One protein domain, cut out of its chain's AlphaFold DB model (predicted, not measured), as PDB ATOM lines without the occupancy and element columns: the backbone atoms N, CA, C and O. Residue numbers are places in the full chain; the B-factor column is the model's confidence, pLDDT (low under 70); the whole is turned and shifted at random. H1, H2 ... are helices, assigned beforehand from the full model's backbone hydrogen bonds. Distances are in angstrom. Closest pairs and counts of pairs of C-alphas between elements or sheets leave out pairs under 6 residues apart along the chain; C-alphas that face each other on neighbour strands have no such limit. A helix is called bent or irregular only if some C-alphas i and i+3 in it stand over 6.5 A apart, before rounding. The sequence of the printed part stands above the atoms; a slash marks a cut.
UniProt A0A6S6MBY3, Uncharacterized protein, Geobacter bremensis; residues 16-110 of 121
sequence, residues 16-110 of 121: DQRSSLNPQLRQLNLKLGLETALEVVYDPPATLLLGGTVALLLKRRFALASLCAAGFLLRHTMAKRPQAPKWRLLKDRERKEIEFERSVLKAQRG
ATOM      1  N   ASP A  16      58.721 -65.770  37.237       62.91
ATOM      2  CA  ASP A  16      59.552 -64.572  37.064       62.91
ATOM      3  C   ASP A  16      58.873 -63.498  36.200       62.91
ATOM      4  O   ASP A  16      59.049 -62.296  36.418       62.91
ATOM      5  N   GLN A  17      58.002 -63.914  35.276       63.81
ATOM      6  CA  GLN A  17      57.297 -63.031  34.347       63.81
ATOM      7  C   GLN A  17      56.093 -62.330  35.001       63.81
ATOM      8  O   GLN A  17      55.672 -61.268  34.553       63.81
ATOM      9  N   ARG A  18      55.561 -62.837  36.124       63.75
ATOM     10  CA  ARG A  18      54.436 -62.193  36.838       63.75
ATOM     11  C   ARG A  18      54.748 -60.770  37.301       63.75
ATOM     12  O   ARG A  18      53.853 -59.919  37.316       63.75
ATOM     13  N   SER A  19      55.996 -60.522  37.694       64.31
ATOM     14  CA  SER A  19      56.439 -59.227  38.219       64.31
ATOM     15  C   SER A  19      56.347 -58.112  37.166       64.31
ATOM     16  O   SER A  19      55.927 -57.001  37.494       64.31
ATOM     17  N   SER A  20      56.630 -58.423  35.897       74.38
ATOM     18  CA  SER A  20      56.553 -57.482  34.773       74.38
ATOM     19  C   SER A  20      55.142 -57.350  34.183       74.38
ATOM     20  O   SER A  20      54.787 -56.283  33.682       74.38
ATOM     21  N   LEU A  21      54.295 -58.378  34.312       80.25
ATOM     22  CA  LEU A  21      52.913 -58.371  33.805       80.25
ATOM     23  C   LEU A  21      51.960 -57.502  34.642       80.25
ATOM     24  O   LEU A  21      51.052 -56.862  34.109       80.25
ATOM     25  N   ASN A  22      52.149 -57.446  35.963       84.62
ATOM     26  CA  ASN A  22      51.290 -56.669  36.863       84.62
ATOM     27  C   ASN A  22      51.226 -55.156  36.562       84.62
ATOM     28  O   ASN A  22      50.111 -54.625  36.525       84.62
ATOM     29  N   PRO A  23      52.344 -54.431  36.346       88.25
ATOM     30  CA  PRO A  23      52.277 -53.009  36.010       88.25
ATOM     31  C   PRO A  23      51.577 -52.760  34.665       88.25
ATOM     32  O   PRO A  23      50.770 -51.834  34.572       88.25
ATOM     33  N   GLN A  24      51.796 -53.618  33.662       86.81
ATOM     34  CA  GLN A  24      51.127 -53.527  32.358       86.81
ATOM     35  C   GLN A  24      49.611 -53.738  32.490       86.81
ATOM     36  O   GLN A  24      48.816 -52.895  32.068       86.81
ATOM     37  N   LEU A  25      49.193 -54.800  33.185       89.19
ATOM     38  CA  LEU A  25      47.782 -55.059  33.487       89.19
ATOM     39  C   LEU A  25      47.134 -53.906  34.261       89.19
ATOM     40  O   LEU A  25      45.982 -53.555  33.996       89.19
ATOM     41  N   ARG A  26      47.854 -53.297  35.212       91.50
ATOM     42  CA  ARG A  26      47.368 -52.131  35.960       91.50
ATOM     43  C   ARG A  26      47.124 -50.941  35.036       91.50
ATOM     44  O   ARG A  26      46.081 -50.304  35.156       91.50
ATOM     45  N   GLN A  27      48.032 -50.665  34.105       92.06
ATOM     46  CA  GLN A  27      47.879 -49.570  33.148       92.06
ATOM     47  C   GLN A  27      46.680 -49.788  32.210       92.06
ATOM     48  O   GLN A  27      45.885 -48.867  32.019       92.06
ATOM     49  N   LEU A  28      46.499 -51.002  31.679       90.81
ATOM     50  CA  LEU A  28      45.345 -51.340  30.833       90.81
ATOM     51  C   LEU A  28      44.025 -51.241  31.611       90.81
ATOM     52  O   LEU A  28      43.052 -50.675  31.113       90.81
ATOM     53  N   ASN A  29      44.001 -51.722  32.860       91.31
ATOM     54  CA  ASN A  29      42.839 -51.595  33.742       91.31
ATOM     55  C   ASN A  29      42.491 -50.131  34.034       91.31
ATOM     56  O   ASN A  29      41.312 -49.804  34.084       91.31
ATOM     57  N   LEU A  30      43.482 -49.254  34.220       91.56
ATOM     58  CA  LEU A  30      43.241 -47.825  34.441       91.56
ATOM     59  C   LEU A  30      42.627 -47.160  33.206       91.56
ATOM     60  O   LEU A  30      41.659 -46.419  33.346       91.56
ATOM     61  N   LYS A  31      43.137 -47.458  32.003       88.38
ATOM     62  CA  LYS A  31      42.581 -46.926  30.747       88.38
ATOM     63  C   LYS A  31      41.115 -47.327  30.560       88.38
ATOM     64  O   LYS A  31      40.274 -46.471  30.312       88.38
ATOM     65  N   LEU A  32      40.805 -48.614  30.734       86.81
ATOM     66  CA  LEU A  32      39.429 -49.124  30.682       86.81
ATOM     67  C   LEU A  32      38.559 -48.551  31.805       86.81
ATOM     68  O   LEU A  32      37.423 -48.158  31.565       86.81
ATOM     69  N   GLY A  33      39.094 -48.482  33.025       85.31
ATOM     70  CA  GLY A  33      38.369 -48.009  34.201       85.31
ATOM     71  C   GLY A  33      37.978 -46.537  34.113       85.31
ATOM     72  O   GLY A  33      36.882 -46.190  34.535       85.31
ATOM     73  N   LEU A  34      38.827 -45.684  33.531       85.69
ATOM     74  CA  LEU A  34      38.498 -44.277  33.289       85.69
ATOM     75  C   LEU A  34      37.361 -44.120  32.277       85.69
ATOM     76  O   LEU A  34      36.455 -43.330  32.526       85.69
ATOM     77  N   GLU A  35      37.370 -44.896  31.190       82.75
ATOM     78  CA  GLU A  35      36.278 -44.895  30.206       82.75
ATOM     79  C   GLU A  35      34.958 -45.337  30.854       82.75
ATOM     80  O   GLU A  35      33.945 -44.653  30.734       82.75
ATOM     81  N   THR A  36      34.978 -46.436  31.617       81.19
ATOM     82  CA  THR A  36      33.790 -46.934  32.326       81.19
ATOM     83  C   THR A  36      33.308 -45.963  33.408       81.19
ATOM     84  O   THR A  36      32.106 -45.786  33.579       81.19
ATOM     85  N   ALA A  37      34.212 -45.304  34.136       80.25
ATOM     86  CA  ALA A  37      33.837 -44.305  35.135       80.25
ATOM     87  C   ALA A  37      33.183 -43.077  34.488       80.25
ATOM     88  O   ALA A  37      32.189 -42.575  35.011       80.25
ATOM     89  N   LEU A  38      33.703 -42.621  33.343       75.56
ATOM     90  CA  LEU A  38      33.075 -41.556  32.566       75.56
ATOM     91  C   LEU A  38      31.669 -41.969  32.130       75.56
ATOM     92  O   LEU A  38      30.723 -41.218  32.341       75.56
ATOM     93  N   GLU A  39      31.530 -43.172  31.573       74.12
ATOM     94  CA  GLU A  39      30.244 -43.709  31.131       74.12
ATOM     95  C   GLU A  39      29.217 -43.714  32.272       74.12
ATOM     96  O   GLU A  39      28.118 -43.210  32.084       74.12
ATOM     97  N   VAL A  40      29.606 -44.157  33.474       70.56
ATOM     98  CA  VAL A  40      28.738 -44.175  34.666       70.56
ATOM     99  C   VAL A  40      28.374 -42.772  35.160       70.56
ATOM    100  O   VAL A  40      27.230 -42.537  35.545       70.56
ATOM    101  N   VAL A  41      29.316 -41.822  35.167       67.75
ATOM    102  CA  VAL A  41      29.047 -40.433  35.594       67.75
ATOM    103  C   VAL A  41      28.120 -39.722  34.610       67.75
ATOM    104  O   VAL A  41      27.265 -38.936  35.022       67.75
ATOM    105  N   TYR A  42      28.269 -40.008  33.318       64.31
ATOM    106  CA  TYR A  42      27.368 -39.512  32.284       64.31
ATOM    107  C   TYR A  42      26.069 -40.306  32.194       64.31
ATOM    108  O   TYR A  42      25.163 -39.857  31.488       64.31
ATOM    109  N   ASP A  43      25.952 -41.425  32.914       64.38
ATOM    110  CA  ASP A  43      24.749 -42.236  32.917       64.38
ATOM    111  C   ASP A  43      23.659 -41.531  33.751       64.38
ATOM    112  O   ASP A  43      23.730 -41.442  34.987       64.38
ATOM    113  N   PRO A  44      22.598 -41.025  33.102       59.97
ATOM    114  CA  PRO A  44      21.548 -40.256  33.761       59.97
ATOM    115  C   PRO A  44      20.816 -40.963  34.921       59.97
ATOM    116  O   PRO A  44      20.379 -40.264  35.837       59.97
ATOM    117  N   PRO A  45      20.618 -42.301  34.953       64.75
ATOM    118  CA  PRO A  45      19.829 -42.914  36.025       64.75
ATOM    119  C   PRO A  45      20.523 -42.890  37.399       64.75
ATOM    120  O   PRO A  45      19.831 -42.832  38.418       64.75
ATOM    121  N   ALA A  46      21.859 -42.883  37.460       63.12
ATOM    122  CA  ALA A  46      22.595 -42.883  38.729       63.12
ATOM    123  C   ALA A  46      22.482 -41.536  39.468       63.12
ATOM    124  O   ALA A  46      22.206 -41.494  40.669       63.12
ATOM    125  N   THR A  47      22.614 -40.423  38.739       63.16
ATOM    126  CA  THR A  47      22.428 -39.065  39.286       63.16
ATOM    127  C   THR A  47      20.985 -38.817  39.730       63.16
ATOM    128  O   THR A  47      20.753 -38.162  40.747       63.16
ATOM    129  N   LEU A  48      20.009 -39.407  39.033       64.94
ATOM    130  CA  LEU A  48      18.594 -39.347  39.407       64.94
ATOM    131  C   LEU A  48      18.272 -40.078  40.713       64.94
ATOM    132  O   LEU A  48      17.528 -39.545  41.535       64.94
ATOM    133  N   LEU A  49      18.839 -41.267  40.933       68.69
ATOM    134  CA  LEU A  49      18.676 -42.003  42.193       68.69
ATOM    135  C   LEU A  49      19.274 -41.236  43.380       68.69
ATOM    136  O   LEU A  49      18.667 -41.159  44.451       68.69
ATOM    137  N   LEU A  50      20.434 -40.613  43.177       68.06
ATOM    138  CA  LEU A  50      21.099 -39.806  44.197       68.06
ATOM    139  C   LEU A  50      20.296 -38.529  44.514       68.06
ATOM    140  O   LEU A  50      20.048 -38.221  45.677       68.06
ATOM    141  N   GLY A  51      19.778 -37.837  43.495       68.31
ATOM    142  CA  GLY A  51      18.877 -36.695  43.691       68.31
ATOM    143  C   GLY A  51      17.556 -37.074  44.374       68.31
ATOM    144  O   GLY A  51      17.087 -36.358  45.259       68.31
ATOM    145  N   GLY A  52      16.978 -38.223  44.009       67.06
ATOM    146  CA  GLY A  52      15.739 -38.745  44.591       67.06
ATOM    147  C   GLY A  52      15.868 -39.112  46.068       67.06
ATOM    148  O   GLY A  52      15.011 -38.752  46.876       67.06
ATOM    149  N   THR A  53      16.962 -39.777  46.442       68.56
ATOM    150  CA  THR A  53      17.248 -40.142  47.841       68.56
ATOM    151  C   THR A  53      17.480 -38.908  48.711       68.56
ATOM    152  O   THR A  53      16.888 -38.802  49.786       68.56
ATOM    153  N   VAL A  54      18.243 -37.924  48.223       71.62
ATOM    154  CA  VAL A  54      18.455 -36.645  48.920       71.62
ATOM    155  C   VAL A  54      17.136 -35.878  49.093       71.62
ATOM    156  O   VAL A  54      16.842 -35.395  50.186       71.62
ATOM    157  N   ALA A  55      16.285 -35.808  48.066       67.19
ATOM    158  CA  ALA A  55      14.990 -35.127  48.163       67.19
ATOM    159  C   ALA A  55      14.022 -35.806  49.153       67.19
ATOM    160  O   ALA A  55      13.297 -35.115  49.879       67.19
ATOM    161  N   LEU A  56      14.036 -37.143  49.214       67.44
ATOM    162  CA  LEU A  56      13.281 -37.932  50.193       67.44
ATOM    163  C   LEU A  56      13.760 -37.689  51.631       67.44
ATOM    164  O   LEU A  56      12.923 -37.586  52.530       67.44
ATOM    165  N   LEU A  57      15.076 -37.563  51.836       67.62
ATOM    166  CA  LEU A  57      15.696 -37.317  53.142       67.62
ATOM    167  C   LEU A  57      15.451 -35.894  53.662       67.62
ATOM    168  O   LEU A  57      15.268 -35.718  54.865       67.62
ATOM    169  N   LEU A  58      15.413 -34.878  52.789       71.38
ATOM    170  CA  LEU A  58      15.225 -33.493  53.231       71.38
ATOM    171  C   LEU A  58      13.775 -33.185  53.628       71.38
ATOM    172  O   LEU A  58      13.558 -32.706  54.740       71.38
ATOM    173  N   LYS A  59      12.777 -33.406  52.752       70.44
ATOM    174  CA  LYS A  59      11.344 -33.224  53.087       70.44
ATOM    175  C   LYS A  59      10.421 -34.023  52.158       70.44
ATOM    176  O   LYS A  59      10.401 -33.788  50.952       70.44
ATOM    177  N   ARG A  60       9.495 -34.804  52.739       69.88
ATOM    178  CA  ARG A  60       8.424 -35.548  52.027       69.88
ATOM    179  C   ARG A  60       7.634 -34.716  51.010       69.88
ATOM    180  O   ARG A  60       7.261 -35.238  49.966       69.88
ATOM    181  N   ARG A  61       7.417 -33.420  51.276       72.38
ATOM    182  CA  ARG A  61       6.691 -32.514  50.361       72.38
ATOM    183  C   ARG A  61       7.354 -32.363  48.987       72.38
ATOM    184  O   ARG A  61       6.674 -32.035  48.026       72.38
ATOM    185  N   PHE A  62       8.664 -32.597  48.892       69.12
ATOM    186  CA  PHE A  62       9.409 -32.526  47.634       69.12
ATOM    187  C   PHE A  62       9.630 -33.896  46.990       69.12
ATOM    188  O   PHE A  62      10.091 -33.955  45.854       69.12
ATOM    189  N   ALA A  63       9.264 -34.988  47.667       72.25
ATOM    190  CA  ALA A  63       9.438 -36.338  47.139       72.25
ATOM    191  C   ALA A  63       8.662 -36.533  45.829       72.25
ATOM    192  O   ALA A  63       9.195 -37.093  44.881       72.25
ATOM    193  N   LEU A  64       7.439 -35.999  45.742       75.06
ATOM    194  CA  LEU A  64       6.590 -36.124  44.553       75.06
ATOM    195  C   LEU A  64       7.145 -35.317  43.367       75.06
ATOM    196  O   LEU A  64       7.225 -35.828  42.255       75.06
ATOM    197  N   ALA A  65       7.630 -34.098  43.623       73.38
ATOM    198  CA  ALA A  65       8.301 -33.276  42.614       73.38
ATOM    199  C   ALA A  65       9.607 -33.925  42.121       73.38
ATOM    200  O   ALA A  65       9.876 -33.944  40.922       73.38
ATOM    201  N   SER A  66      10.389 -34.507  43.035       74.75
ATOM    202  CA  SER A  66      11.608 -35.244  42.704       74.75
ATOM    203  C   SER A  66      11.310 -36.500  41.881       74.75
ATOM    204  O   SER A  66      11.985 -36.749  40.886       74.75
ATOM    205  N   LEU A  67      10.250 -37.239  42.221       76.06
ATOM    206  CA  LEU A  67       9.822 -38.430  41.489       76.06
ATOM    207  C   LEU A  67       9.336 -38.085  40.073       76.06
ATOM    208  O   LEU A  67       9.700 -38.765  39.115       76.06
ATOM    209  N   CYS A  68       8.586 -36.991  39.916       78.38
ATOM    210  CA  CYS A  68       8.187 -36.477  38.605       78.38
ATOM    211  C   CYS A  68       9.393 -36.020  37.771       78.38
ATOM    212  O   CYS A  68       9.468 -36.345  36.587       78.38
ATOM    213  N   ALA A  69      10.351 -35.307  38.371       76.19
ATOM    214  CA  ALA A  69      11.574 -34.889  37.688       76.19
ATOM    215  C   ALA A  69      12.428 -36.095  37.262       76.19
ATOM    216  O   ALA A  69      12.896 -36.150  36.124       76.19
ATOM    217  N   ALA A  70      12.564 -37.095  38.138       74.56
ATOM    218  CA  ALA A  70      13.261 -38.341  37.842       74.56
ATOM    219  C   ALA A  70      12.576 -39.124  36.715       74.56
ATOM    220  O   ALA A  70      13.244 -39.543  35.773       74.56
ATOM    221  N   GLY A  71      11.248 -39.257  36.751       75.50
ATOM    222  CA  GLY A  71      10.479 -39.908  35.688       75.50
ATOM    223  C   GLY A  71      10.565 -39.173  34.346       75.50
ATOM    224  O   GLY A  71      10.709 -39.810  33.303       75.50
ATOM    225  N   PHE A  72      10.531 -37.837  34.355       76.88
ATOM    226  CA  PHE A  72      10.675 -37.022  33.146       76.88
ATOM    227  C   PHE A  72      12.051 -37.200  32.500       76.88
ATOM    228  O   PHE A  72      12.143 -37.441  31.296       76.88
ATOM    229  N   LEU A  73      13.117 -37.136  33.299       71.50
ATOM    230  CA  LEU A  73      14.481 -37.330  32.817       71.50
ATOM    231  C   LEU A  73      14.716 -38.775  32.365       71.50
ATOM    232  O   LEU A  73      15.268 -38.974  31.290       71.50
ATOM    233  N   LEU A  74      14.218 -39.776  33.097       73.31
ATOM    234  CA  LEU A  74      14.285 -41.182  32.684       73.31
ATOM    235  C   LEU A  74      13.571 -41.419  31.345       73.31
ATOM    236  O   LEU A  74      14.096 -42.086  30.454       73.31
ATOM    237  N   ARG A  75      12.383 -40.831  31.162       73.12
ATOM    238  CA  ARG A  75      11.681 -40.867  29.875       73.12
ATOM    239  C   ARG A  75      12.499 -40.173  28.789       73.12
ATOM    240  O   ARG A  75      12.544 -40.665  27.666       73.12
ATOM    241  N   HIS A  76      13.142 -39.051  29.103       67.88
ATOM    242  CA  HIS A  76      13.956 -38.305  28.147       67.88
ATOM    243  C   HIS A  76      15.185 -39.089  27.680       67.88
ATOM    244  O   HIS A  76      15.507 -39.073  26.495       67.88
ATOM    245  N   THR A  77      15.839 -39.810  28.584       64.50
ATOM    246  CA  THR A  77      17.068 -40.559  28.299       64.50
ATOM    247  C   THR A  77      16.768 -41.858  27.561       64.50
ATOM    248  O   THR A  77      17.509 -42.239  26.659       64.50
ATOM    249  N   MET A  78      15.625 -42.485  27.855       64.50
ATOM    250  CA  MET A  78      15.106 -43.609  27.073       64.50
ATOM    251  C   MET A  78      14.638 -43.173  25.678       64.50
ATOM    252  O   MET A  78      14.903 -43.870  24.701       64.50
ATOM    253  N   ALA A  79      13.976 -42.016  25.559       63.53
ATOM    254  CA  ALA A  79      13.473 -41.503  24.281       63.53
ATOM    255  C   ALA A  79      14.581 -40.951  23.369       63.53
ATOM    256  O   ALA A  79      14.477 -41.038  22.148       63.53
ATOM    257  N   LYS A  80      15.642 -40.381  23.948       60.31
ATOM    258  CA  LYS A  80      16.827 -39.898  23.239       60.31
ATOM    259  C   LYS A  80      18.052 -40.676  23.703       60.31
ATOM    260  O   LYS A  80      18.925 -40.103  24.348       60.31
ATOM    261  N   ARG A  81      18.167 -41.960  23.346       57.16
ATOM    262  CA  ARG A  81      19.497 -42.589  23.324       57.16
ATOM    263  C   ARG A  81      20.350 -41.819  22.311       57.16
ATOM    264  O   ARG A  81      20.019 -41.858  21.123       57.16
ATOM    265  N   PRO A  82      21.421 -41.117  22.713       53.69
ATOM    266  CA  PRO A  82      22.364 -40.600  21.739       53.69
ATOM    267  C   PRO A  82      23.051 -41.799  21.073       53.69
ATOM    268  O   PRO A  82      23.352 -42.797  21.731       53.69
ATOM    269  N   GLN A  83      23.298 -41.709  19.766       57.34
ATOM    270  CA  GLN A  83      24.236 -42.588  19.070       57.34
ATOM    271  C   GLN A  83      25.612 -42.432  19.715       57.34
ATOM    272  O   GLN A  83      26.306 -41.472  19.402       57.34
ATOM    273  N   ALA A  84      25.968 -43.358  20.604       57.59
ATOM    274  CA  ALA A  84      27.189 -43.349  21.406       57.59
ATOM    275  C   ALA A  84      27.398 -42.063  22.251       57.59
ATOM    276  O   ALA A  84      27.036 -40.947  21.868       57.59
ATOM    277  N   PRO A  85      27.991 -42.170  23.449       60.12
ATOM    278  CA  PRO A  85      28.426 -40.980  24.164       60.12
ATOM    279  C   PRO A  85      29.414 -40.201  23.282       60.12
ATOM    280  O   PRO A  85      30.383 -40.763  22.778       60.12
ATOM    281  N   LYS A  86      29.183 -38.893  23.087       63.44
ATOM    282  CA  LYS A  86      30.134 -38.013  22.373       63.44
ATOM    283  C   LYS A  86      31.485 -37.900  23.097       63.44
ATOM    284  O   LYS A  86      32.462 -37.462  22.504       63.44
ATOM    285  N   TRP A  87      31.519 -38.294  24.366       63.25
ATOM    286  CA  TRP A  87      32.640 -38.164  25.291       63.25
ATOM    287  C   TRP A  87      33.303 -39.525  25.524       63.25
ATOM    288  O   TRP A  87      33.340 -40.013  26.648       63.25
ATOM    289  N   ARG A  88      33.768 -40.169  24.453       70.81
ATOM    290  CA  ARG A  88      34.617 -41.362  24.567       70.81
ATOM    291  C   ARG A  88      36.073 -40.935  24.628       70.81
ATOM    292  O   ARG A  88      36.526 -40.206  23.745       70.81
ATOM    293  N   LEU A  89      36.802 -41.389  25.643       79.00
ATOM    294  CA  LEU A  89      38.257 -41.233  25.697       79.00
ATOM    295  C   LEU A  89      38.941 -42.276  24.810       79.00
ATOM    296  O   LEU A  89      40.012 -42.005  24.273       79.00
ATOM    297  N   LEU A  90      38.314 -43.444  24.641       81.56
ATOM    298  CA  LEU A  90      38.812 -44.538  23.810       81.56
ATOM    299  C   LEU A  90      37.921 -44.753  22.586       81.56
ATOM    300  O   LEU A  90      36.699 -44.868  22.685       81.56
ATOM    301  N   LYS A  91      38.531 -44.888  21.406       85.12
ATOM    302  CA  LYS A  91      37.791 -45.339  20.218       85.12
ATOM    303  C   LYS A  91      37.366 -46.799  20.397       85.12
ATOM    304  O   LYS A  91      38.076 -47.584  21.022       85.12
ATOM    305  N   ASP A  92      36.269 -47.215  19.759       82.44
ATOM    306  CA  ASP A  92      35.782 -48.608  19.841       82.44
ATOM    307  C   ASP A  92      36.856 -49.638  19.459       82.44
ATOM    308  O   ASP A  92      36.951 -50.708  20.060       82.44
ATOM    309  N   ARG A  93      37.691 -49.301  18.469       85.94
ATOM    310  CA  ARG A  93      38.827 -50.129  18.055       85.94
ATOM    311  C   ARG A  93      39.874 -50.255  19.162       85.94
ATOM    312  O   ARG A  93      40.274 -51.368  19.479       85.94
ATOM    313  N   GLU A  94      40.272 -49.134  19.757       87.62
ATOM    314  CA  GLU A  94      41.269 -49.091  20.835       87.62
ATOM    315  C   GLU A  94      40.769 -49.855  22.062       87.62
ATOM    316  O   GLU A  94      41.514 -50.617  22.669       87.62
ATOM    317  N   ARG A  95      39.478 -49.730  22.393       86.62
ATOM    318  CA  ARG A  95      38.859 -50.489  23.483       86.62
ATOM    319  C   ARG A  95      38.970 -52.000  23.252       86.62
ATOM    320  O   ARG A  95      39.350 -52.719  24.171       86.62
ATOM    321  N   LYS A  96      38.665 -52.475  22.038       87.81
ATOM    322  CA  LYS A  96      38.789 -53.901  21.678       87.81
ATOM    323  C   LYS A  96      40.232 -54.390  21.749       87.81
ATOM    324  O   LYS A  96      40.471 -55.497  22.216       87.81
ATOM    325  N   GLU A  97      41.178 -53.571  21.306       90.25
ATOM    326  CA  GLU A  97      42.605 -53.890  21.346       90.25
ATOM    327  C   GLU A  97      43.122 -54.006  22.786       90.25
ATOM    328  O   GLU A  97      43.717 -55.021  23.138       90.25
ATOM    329  N   ILE A  98      42.789 -53.042  23.651       89.44
ATOM    330  CA  ILE A  98      43.136 -53.068  25.082       89.44
ATOM    331  C   ILE A  98      42.509 -54.284  25.777       89.44
ATOM    332  O   ILE A  98      43.130 -54.909  26.636       89.44
ATOM    333  N   GLU A  99      41.264 -54.626  25.440       90.50
ATOM    334  CA  GLU A  99      40.562 -55.768  26.027       90.50
ATOM    335  C   GLU A  99      41.183 -57.103  25.597       90.50
ATOM    336  O   GLU A  99      41.370 -57.994  26.432       90.50
ATOM    337  N   PHE A 100      41.597 -57.203  24.332       88.69
ATOM    338  CA  PHE A 100      42.365 -58.334  23.829       88.69
ATOM    339  C   PHE A 100      43.723 -58.448  24.531       88.69
ATOM    340  O   PHE A 100      44.009 -59.487  25.125       88.69
ATOM    341  N   GLU A 101      44.523 -57.380  24.557       89.06
ATOM    342  CA  GLU A 101      45.830 -57.355  25.228       89.06
ATOM    343  C   GLU A 101      45.706 -57.760  26.703       89.06
ATOM    344  O   GLU A 101      46.409 -58.649  27.183       89.06
ATOM    345  N   ARG A 102      44.722 -57.200  27.415       91.75
ATOM    346  CA  ARG A 102      44.423 -57.555  28.806       91.75
ATOM    347  C   ARG A 102      44.111 -59.043  28.960       91.75
ATOM    348  O   ARG A 102      44.563 -59.645  29.932       91.75
ATOM    349  N   SER A 103      43.333 -59.633  28.051       87.25
ATOM    350  CA  SER A 103      43.015 -61.066  28.092       87.25
ATOM    351  C   SER A 103      44.261 -61.933  27.887       87.25
ATOM    352  O   SER A 103      44.472 -62.882  28.639       87.25
ATOM    353  N   VAL A 104      45.154 -61.550  26.972       86.62
ATOM    354  CA  VAL A 104      46.427 -62.246  26.739       86.62
ATOM    355  C   VAL A 104      47.324 -62.179  27.975       86.62
ATOM    356  O   VAL A 104      47.810 -63.211  28.436       86.62
ATOM    357  N   LEU A 105      47.489 -60.998  28.578       86.38
ATOM    358  CA  LEU A 105      48.312 -60.846  29.783       86.38
ATOM    359  C   LEU A 105      47.727 -61.604  30.987       86.38
ATOM    360  O   LEU A 105      48.470 -62.161  31.794       86.38
ATOM    361  N   LYS A 106      46.395 -61.673  31.112       85.81
ATOM    362  CA  LYS A 106      45.721 -62.499  32.130       85.81
ATOM    363  C   LYS A 106      45.958 -63.993  31.908       85.81
ATOM    364  O   LYS A 106      46.213 -64.713  32.872       85.81
ATOM    365  N   ALA A 107      45.925 -64.452  30.658       83.62
ATOM    366  CA  ALA A 107      46.252 -65.830  30.302       83.62
ATOM    367  C   ALA A 107      47.703 -66.180  30.643       83.62
ATOM    368  O   ALA A 107      47.943 -67.206  31.272       83.62
ATOM    369  N   GLN A 108      48.650 -65.294  30.328       80.94
ATOM    370  CA  GLN A 108      50.059 -65.456  30.702       80.94
ATOM    371  C   GLN A 108      50.267 -65.460  32.223       80.94
ATOM    372  O   GLN A 108      51.051 -66.241  32.749       80.94
ATOM    373  N   ARG A 109      49.520 -64.635  32.967       81.62
ATOM    374  CA  ARG A 109      49.566 -64.628  34.438       81.62
ATOM    375  C   ARG A 109      48.990 -65.905  35.073       81.62
ATOM    376  O   ARG A 109      49.255 -66.173  36.254       81.62
ATOM    377  N   GLY A 110      48.236 -66.686  34.297       78.50
ATOM    378  CA  GLY A 110      47.544 -67.900  34.728       78.50
ATOM    379  C   GLY A 110      46.158 -67.649  35.328       78.50
ATOM    380  O   GLY A 110      45.642 -68.515  36.025       78.50
TER     381      GLY A 110
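AT A GLANCE: This is residues 16 to 110 of the 121 residues of an uncharacterized protein of Geobacter bremensis (UniProt A0A6S6MBY3). Picture two pairs of helices set end to end with an elbow between them: the long helix H1 with H4 folded back over it, and, turned steeply away beyond H1's far end, the helical hairpin of H2 and H3. A long link returns from H3 to H4, and its residues 80 to 84 stick out. The printed part has 95 residues, with four named helices in the order H1, H2, H3, H4 and no named strand, and its class is all helix. It is extended, with a radius of gyration of the C-alphas of 19.8 A and spans of 63 by 30 by 18 A.

IN THESE COORDINATES: Find C-alpha 16 at (59.552, -64.572, 37.064); from there H1, residues 16 to 42, runs 41.1 A to C-alpha 42 at (27.368, -39.512, 32.284). Near residue 23 it has a kink of 26 degrees; it is neither bent nor irregular, but only just: C-alphas 20 and 23 are 6.3 A apart. Next come H2, residues 44 to 58, 21.6 A long, and H3, residues 60 to 79, 28.8 A long. H3 is only just irregular, with C-alphas 61 and 64 6.8 A apart. H4, residues 92 to 109, runs 25.7 A to C-alpha 109 at (49.566, -64.628, 34.438).

HOW THE PARTS SIT: Start at H1: it touches H4, the closest C-alphas being those of Arg 18 and Arg 109, 6.0 A apart. They run opposite ways at a shallow tilt of 34 degrees, only just short of steep. H1 and H2 are close but not clearly touching, with C-alphas 40 and 46 closest at 7.5 A, at a steep tilt of 67 degrees. The hairpin's H2 and H3 touch, with C-alphas 56 and 63 closest at 5.2 A, and run opposite ways at a shallow tilt of 5 degrees. H1 and H3, H2 and H4, and H3 and H4 are apart. In H2 and H4 every O i to N i+4 pair is within hydrogen-bond range; in H1 20 of 23 are, in H3 14 of 16.

THE WHOLE: The farthest C-alphas, of Asp 16 and Arg 61, are 63.2 A apart. The printed part has no cut; the link from H3 to H4 is long, the other two tight. Mean pLDDT of the printed part is 75.5, and 34 residues are under 70, among them 41 to 53 and 76 to 87.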